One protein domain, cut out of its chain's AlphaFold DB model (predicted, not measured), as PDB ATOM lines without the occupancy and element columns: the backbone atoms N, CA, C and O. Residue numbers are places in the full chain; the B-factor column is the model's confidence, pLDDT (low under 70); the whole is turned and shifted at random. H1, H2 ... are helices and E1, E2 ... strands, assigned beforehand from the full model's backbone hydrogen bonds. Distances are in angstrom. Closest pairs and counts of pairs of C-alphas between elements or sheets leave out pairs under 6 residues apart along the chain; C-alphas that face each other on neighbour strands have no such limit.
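What this domain is: This is residues 4 to 53 of the 58 residues of an uncharacterized protein of Peptococcaceae bacterium CEB3 (UniProt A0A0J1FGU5). This is a small flat slab in which helix H1 sits in the middle, with helix H2 packed across it on one side and the longest helix, H3, packed beside it on the other. The first printed residues, 4 and 5, run alongside the short strand E1, and the loop of residues 28 to 34 swings out from H2 to E1 at the end of the slab away from H3. The printed part has 50 residues, with three named helices and one named strand in the order H1, H2, E1, H3, and the class is mostly helix. The whole is compact, with a radius of gyration of the C-alphas of 10.9 A, and its C-alphas span 34 by 24 by 11 A.

How they stand to each other: The printed part begins with residues 4 to 5, which pair, parallel, with residues 36 to 37 of E1, residues 35 to 37; E1 pairs with no named strand. H1, residues 8 to 16, touches H2, residues 20 to 27, with 11 pairs of C-alphas within 8 A. Their closest C-alphas are those of Ala 14 and Tyr 22, 4.0 A apart, and their lines are about perpendicular, at 81 degrees. H1 also touches H3, residues 40 to 51; their closest C-alphas are those of Thr 8 and Val 42, 5.2 A apart. H1 and H3 run the same way at a tilt of 36 degrees, only just steep. H2 and H3 are apart, and E1 is apart from H1, H2 and H3. In H1, H2 and H3 every O i to N i+4 pair is within hydrogen-bond range.

Where its parts are: H1 begins at Thr 8, with its C-alpha at (-20.353, -18.567, 2.562), and measures 12.5 A from first to last C-alpha, ending at Ile 16. H2 runs from Val 20 to Leu 27 over 10.5 A. E1, from Glu 35 to Ile 37, measures 6.5 A, and C-alpha 35 is at (-14.480, -10.251, -10.377). H3 runs from Glu 40 to Arg 51 over 16.6 A, ending with C-alpha 51 at (-14.567, -27.787, 10.802).

The domain as a whole: The two C-alphas farthest apart are those of Glu 32 and Lys 52, at 34.7 A, while those of Val 4 and Gly 53, the first and last printed residues, are 26.3 A apart. The printed part has no cut. The links H1 to H2 and E1 to H3 are tight, with 3 and 2 residues, and the link H2 to E1 is short, with 7 residues. The mean pLDDT of the printed part is 93.9, and no printed residue is under 70.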
ATOM      1  N   VAL A   4     -18.732  -9.435  -7.794       94.62
ATOM      2  CA  VAL A   4     -19.707 -10.358  -7.208       94.62
ATOM      3  C   VAL A   4     -19.167 -10.860  -5.884       94.62
ATOM      4  O   VAL A   4     -18.165 -11.569  -5.846       94.62
ATOM      5  N   LEU A   5     -19.835 -10.494  -4.790       95.00
ATOM      6  CA  LEU A   5     -19.557 -11.065  -3.480       95.00
ATOM      7  C   LEU A   5     -20.002 -12.531  -3.470       95.00
ATOM      8  O   LEU A   5     -21.178 -12.827  -3.683       95.00
ATOM      9  N   LEU A   6     -19.061 -13.437  -3.228       95.38
ATOM     10  CA  LEU A   6     -19.358 -14.845  -3.013       95.38
ATOM     11  C   LEU A   6     -19.664 -15.054  -1.536       95.38
ATOM     12  O   LEU A   6     -18.813 -14.817  -0.685       95.38
ATOM     13  N   ASP A   7     -20.885 -15.489  -1.254       94.56
ATOM     14  CA  ASP A   7     -21.333 -15.783   0.100       94.56
ATOM     15  C   ASP A   7     -20.832 -17.151   0.590       94.56
ATOM     16  O   ASP A   7     -20.547 -18.058  -0.205       94.56
ATOM     17  N   THR A   8     -20.773 -17.323   1.911       95.31
ATOM     18  CA  THR A   8     -20.353 -18.567   2.562       95.31
ATOM     19  C   THR A   8     -21.167 -19.769   2.072       95.31
ATOM     20  O   THR A   8     -20.597 -20.838   1.829       95.31
ATOM     21  N   THR A   9     -22.474 -19.611   1.824       93.00
ATOM     22  CA  THR A   9     -23.319 -20.700   1.309       93.00
ATOM     23  C   THR A   9     -22.891 -21.162  -0.086       93.00
ATOM     24  O   THR A   9     -22.925 -22.364  -0.364       93.00
ATOM     25  N   VAL A  10     -22.428 -20.257  -0.958       94.38
ATOM     26  CA  VAL A  10     -21.929 -20.621  -2.298       94.38
ATOM     27  C   VAL A  10     -20.672 -21.477  -2.172       94.38
ATOM     28  O   VAL A  10     -20.573 -22.520  -2.822       94.38
ATOM     29  N   LEU A  11     -19.738 -21.076  -1.303       94.25
ATOM     30  CA  LEU A  11     -18.498 -21.818  -1.064       94.25
ATOM     31  C   LEU A  11     -18.777 -23.204  -0.464       94.25
ATOM     32  O   LEU A  11     -18.272 -24.210  -0.968       94.25
ATOM     33  N   CYS A  12     -19.625 -23.282   0.564       94.00
ATOM     34  CA  CYS A  12     -20.003 -24.551   1.188       94.00
ATOM     35  C   CYS A  12     -20.725 -25.479   0.200       94.00
ATOM     36  O   CYS A  12     -20.355 -26.644   0.052       94.00
ATOM     37  N   ALA A  13     -21.714 -24.976  -0.540       92.31
ATOM     38  CA  ALA A  13     -22.462 -25.795  -1.487       92.31
ATOM     39  C   ALA A  13     -21.606 -26.267  -2.678       92.31
ATOM     40  O   ALA A  13     -21.831 -27.369  -3.188       92.31
ATOM     41  N   ALA A  14     -20.615 -25.471  -3.101       93.81
ATOM     42  CA  ALA A  14     -19.634 -25.863  -4.114       93.81
ATOM     43  C   ALA A  14     -18.723 -27.015  -3.652       93.81
ATOM     44  O   ALA A  14     -18.289 -27.815  -4.481       93.81
ATOM     45  N   MET A  15     -18.451 -27.116  -2.347       91.00
ATOM     46  CA  MET A  15     -17.686 -28.222  -1.760       91.00
ATOM     47  C   MET A  15     -18.510 -29.508  -1.636       91.00
ATOM     48  O   MET A  15     -17.980 -30.594  -1.864       91.00
ATOM     49  N   ILE A  16     -19.795 -29.393  -1.285       89.69
ATOM     50  CA  ILE A  16     -20.669 -30.552  -1.040       89.69
ATOM     51  C   ILE A  16     -21.094 -31.216  -2.355       89.69
ATOM     52  O   ILE A  16     -21.100 -32.441  -2.464       89.69
ATOM     53  N   THR A  17     -21.448 -30.424  -3.374       88.12
ATOM     54  CA  THR A  17     -21.932 -30.949  -4.658       88.12
ATOM     55  C   THR A  17     -21.233 -30.282  -5.836       88.12
ATOM     56  O   THR A  17     -20.997 -29.077  -5.841       88.12
ATOM     57  N   ARG A  18     -21.003 -31.034  -6.920       90.62
ATOM     58  CA  ARG A  18     -20.534 -30.478  -8.207       90.62
ATOM     59  C   ARG A  18     -21.668 -29.814  -9.015       90.62
ATOM     60  O   ARG A  18     -21.738 -29.956 -10.234       90.62
ATOM     61  N   GLY A  19     -22.590 -29.143  -8.322       92.00
ATOM     62  CA  GLY A  19     -23.779 -28.498  -8.880       92.00
ATOM     63  C   GLY A  19     -23.527 -27.076  -9.396       92.00
ATOM     64  O   GLY A  19     -22.425 -26.726  -9.813       92.00
ATOM     65  N   VAL A  20     -24.564 -26.234  -9.365       93.81
ATOM     66  CA  VAL A  20     -24.503 -24.846  -9.866       93.81
ATOM     67  C   VAL A  20     -23.443 -24.018  -9.135       93.81
ATOM     68  O   VAL A  20     -22.654 -23.343  -9.788       93.81
ATOM     69  N   ASN A  21     -23.353 -24.135  -7.807       94.19
ATOM     70  CA  ASN A  21     -22.357 -23.406  -7.014       94.19
ATOM     71  C   ASN A  21     -20.922 -23.800  -7.381       94.19
ATOM     72  O   ASN A  21     -20.066 -22.939  -7.545       94.19
ATOM     73  N   TYR A  22     -20.669 -25.085  -7.632       95.00
ATOM     74  CA  TYR A  22     -19.368 -25.533  -8.129       95.00
ATOM     75  C   TYR A  22     -19.022 -24.908  -9.487       95.00
ATOM     76  O   TYR A  22     -17.902 -24.440  -9.689       95.00
ATOM     77  N   LYS A  23     -19.992 -24.834 -10.408       95.12
ATOM     78  CA  LYS A  23     -19.803 -24.161 -11.703       95.12
ATOM     79  C   LYS A  23     -19.554 -22.660 -11.538       95.12
ATOM     80  O   LYS A  23     -18.688 -22.134 -12.225       95.12
ATOM     81  N   LEU A  24     -20.238 -21.987 -10.611       93.56
ATOM     82  CA  LEU A  24     -19.986 -20.575 -10.292       93.56
ATOM     83  C   LEU A  24     -18.533 -20.342  -9.859       93.56
ATOM     84  O   LEU A  24     -17.893 -19.426 -10.368       93.56
ATOM     85  N   ILE A  25     -17.975 -21.210  -9.009       94.31
ATOM     86  CA  ILE A  25     -16.558 -21.132  -8.612       94.31
ATOM     87  C   ILE A  25     -15.616 -21.384  -9.796       94.31
ATOM     88  O   ILE A  25     -14.572 -20.744  -9.900       94.31
ATOM     89  N   GLN A  26     -15.969 -22.281 -10.722       94.62
ATOM     90  CA  GLN A  26     -15.177 -22.466 -11.941       94.62
ATOM     91  C   GLN A  26     -15.186 -21.219 -12.831       94.62
ATOM     92  O   GLN A  26     -14.136 -20.841 -13.344       94.62
ATOM     93  N   LEU A  27     -16.346 -20.576 -12.986       93.81
ATOM     94  CA  LEU A  27     -16.501 -19.354 -13.778       93.81
ATOM     95  C   LEU A  27     -15.778 -18.163 -13.142       93.81
ATOM     96  O   LEU A  27     -15.178 -17.379 -13.868       93.81
ATOM     97  N   ALA A  28     -15.735 -18.089 -11.808       93.44
ATOM     98  CA  ALA A  28     -14.996 -17.071 -11.056       93.44
ATOM     99  C   ALA A  28     -13.484 -17.045 -11.362       93.44
ATOM    100  O   ALA A  28     -12.800 -16.079 -11.035       93.44
ATOM    101  N   ARG A  29     -12.940 -18.097 -11.993       90.62
ATOM    102  CA  ARG A  29     -11.542 -18.144 -12.452       90.62
ATOM    103  C   ARG A  29     -11.291 -17.304 -13.705       90.62
ATOM    104  O   ARG A  29     -10.132 -17.063 -14.029       90.62
ATOM    105  N   SER A  30     -12.346 -16.911 -14.421       93.00
ATOM    106  CA  SER A  30     -12.268 -16.021 -15.573       93.00
ATOM    107  C   SER A  30     -12.725 -14.628 -15.170       93.00
ATOM    108  O   SER A  30     -13.907 -14.413 -14.900       93.00
ATOM    109  N   SER A  31     -11.796 -13.671 -15.181       86.94
ATOM    110  CA  SER A  31     -12.136 -12.270 -14.934       86.94
ATOM    111  C   SER A  31     -13.114 -11.739 -15.979       86.94
ATOM    112  O   SER A  31     -13.946 -10.913 -15.634       86.94
ATOM    113  N   GLU A  32     -13.102 -12.260 -17.215       92.31
ATOM    114  CA  GLU A  32     -14.002 -11.864 -18.314       92.31
ATOM    115  C   GLU A  32     -15.494 -11.928 -17.956       92.31
ATOM    116  O   GLU A  32     -16.291 -11.187 -18.529       92.31
ATOM    117  N   LEU A  33     -15.866 -12.787 -17.002       93.38
ATOM    118  CA  LEU A  33     -17.247 -12.959 -16.558       93.38
ATOM    119  C   LEU A  33     -17.583 -12.036 -15.386       93.38
ATOM    120  O   LEU A  33     -18.567 -11.302 -15.445       93.38
ATOM    121  N   PHE A  34     -16.782 -12.084 -14.323       94.44
ATOM    122  CA  PHE A  34     -16.920 -11.222 -13.152       94.44
ATOM    123  C   PHE A  34     -15.657 -11.263 -12.287       94.44
ATOM    124  O   PHE A  34     -14.850 -12.188 -12.371       94.44
ATOM    125  N   GLU A  35     -15.516 -10.271 -11.410       94.56
ATOM    126  CA  GLU A  35     -14.480 -10.251 -10.377       94.56
ATOM    127  C   GLU A  35     -15.067 -10.815  -9.066       94.56
ATOM    128  O   GLU A  35     -15.952 -10.181  -8.477       94.56
ATOM    129  N   PRO A  36     -14.643 -12.006  -8.600       95.25
ATOM    130  CA  PRO A  36     -15.130 -12.562  -7.343       95.25
ATOM    131  C   PRO A  36     -14.554 -11.787  -6.154       95.25
ATOM    132  O   PRO A  36     -13.341 -11.643  -6.018       95.25
ATOM    133  N   ILE A  37     -15.423 -11.346  -5.248       95.56
ATOM    134  CA  ILE A  37     -15.029 -10.818  -3.943       95.56
ATOM    135  C   ILE A  37     -15.288 -11.894  -2.895       95.56
ATOM    136  O   ILE A  37     -16.405 -12.387  -2.764       95.56
ATOM    137  N   ILE A  38     -14.257 -12.222  -2.119       95.50
ATOM    138  CA  ILE A  38     -14.355 -13.066  -0.929       95.50
ATOM    139  C   ILE A  38     -13.817 -12.238   0.235       95.50
ATOM    140  O   ILE A  38     -12.659 -11.823   0.221       95.50
ATOM    141  N   THR A  39     -14.666 -11.946   1.217       96.94
ATOM    142  CA  THR A  39     -14.269 -11.172   2.400       96.94
ATOM    143  C   THR A  39     -13.654 -12.082   3.458       96.94
ATOM    144  O   THR A  39     -13.899 -13.286   3.483       96.94
ATOM    145  N   GLU A  40     -12.888 -11.501   4.380       97.69
ATOM    146  CA  GLU A  40     -12.325 -12.233   5.522       97.69
ATOM    147  C   GLU A  40     -13.411 -12.926   6.360       97.69
ATOM    148  O   GLU A  40     -13.235 -14.069   6.773       97.69
ATOM    149  N   VAL A  41     -14.566 -12.274   6.537       96.38
ATOM    150  CA  VAL A  41     -15.723 -12.848   7.242       96.38
ATOM    151  C   VAL A  41     -16.193 -14.133   6.558       96.38
ATOM    152  O   VAL A  41     -16.292 -15.164   7.219       96.38
ATOM    153  N   VAL A  42     -16.383 -14.104   5.234       96.50
ATOM    154  CA  VAL A  42     -16.792 -15.284   4.453       96.50
ATOM    155  C   VAL A  42     -15.765 -16.413   4.568       96.50
ATOM    156  O   VAL A  42     -16.134 -17.578   4.711       96.50
ATOM    157  N   VAL A  43     -14.466 -16.095   4.547       96.38
ATOM    158  CA  VAL A  43     -13.405 -17.103   4.728       96.38
ATOM    159  C   VAL A  43     -13.490 -17.745   6.113       96.38
ATOM    160  O   VAL A  43     -13.446 -18.972   6.222       96.38
ATOM    161  N   CYS A  44     -13.631 -16.941   7.165       97.44
ATOM    162  CA  CYS A  44     -13.734 -17.427   8.539       97.44
ATOM    163  C   CYS A  44     -14.958 -18.331   8.735       97.44
ATOM    164  O   CYS A  44     -14.836 -19.422   9.293       97.44
ATOM    165  N   GLU A  45     -16.121 -17.918   8.230       96.00
ATOM    166  CA  GLU A  45     -17.348 -18.714   8.295       96.00
ATOM    167  C   GLU A  45     -17.234 -20.011   7.486       96.00
ATOM    168  O   GLU A  45     -17.639 -21.076   7.954       96.00
ATOM    169  N   PHE A  46     -16.644 -19.955   6.290       95.38
ATOM    170  CA  PHE A  46     -16.400 -21.141   5.474       95.38
ATOM    171  C   PHE A  46     -15.501 -22.150   6.197       95.38
ATOM    172  O   PHE A  46     -15.823 -23.341   6.241       95.38
ATOM    173  N   ILE A  47     -14.406 -21.688   6.810       95.69
ATOM    174  CA  ILE A  47     -13.502 -22.537   7.598       95.69
ATOM    175  C   ILE A  47     -14.251 -23.164   8.776       95.69
ATOM    176  O   ILE A  47     -14.132 -24.368   9.003       95.69
ATOM    177  N   GLU A  48     -15.043 -22.385   9.512       95.06
ATOM    178  CA  GLU A  48     -15.821 -22.886  10.647       95.06
ATOM    179  C   GLU A  48     -16.843 -23.955  10.224       95.06
ATOM    180  O   GLU A  48     -16.968 -25.003  10.864       95.06
ATOM    181  N   ASN A  49     -17.521 -23.748   9.095       93.50
ATOM    182  CA  ASN A  49     -18.438 -24.730   8.520       93.50
ATOM    183  C   ASN A  49     -17.715 -26.007   8.070       93.50
ATOM    184  O   ASN A  49     -18.201 -27.112   8.323       93.50
ATOM    185  N   CYS A  50     -16.520 -25.884   7.485       92.75
ATOM    186  CA  CYS A  50     -15.674 -27.035   7.164       92.75
ATOM    187  C   CYS A  50     -15.291 -27.827   8.424       92.75
ATOM    188  O   CYS A  50     -15.375 -29.055   8.426       92.75
ATOM    189  N   ARG A  51     -14.928 -27.145   9.521       93.56
ATOM    190  CA  ARG A  51     -14.567 -27.787  10.802       93.56
ATOM    191  C   ARG A  51     -15.733 -28.543  11.437       93.56
ATOM    192  O   ARG A  51     -15.511 -29.576  12.061       93.56
ATOM    193  N   LYS A  52     -16.966 -28.070  11.243       92.44
ATOM    194  CA  LYS A  52     -18.205 -28.743  11.685       92.44
ATOM    195  C   LYS A  52     -18.634 -29.909  10.782       92.44
ATOM    196  O   LYS A  52     -19.672 -30.525  11.026       92.44
ATOM    197  N   GLY A  53     -17.863 -30.212   9.735       89.81
ATOM    198  CA  GLY A  53     -18.186 -31.254   8.761       89.81
ATOM    199  C   GLY A  53     -19.304 -30.867   7.793       89.81
ATOM    200  O   GLY A  53     -19.873 -31.742   7.155       89.81
TER     201      GLY A  53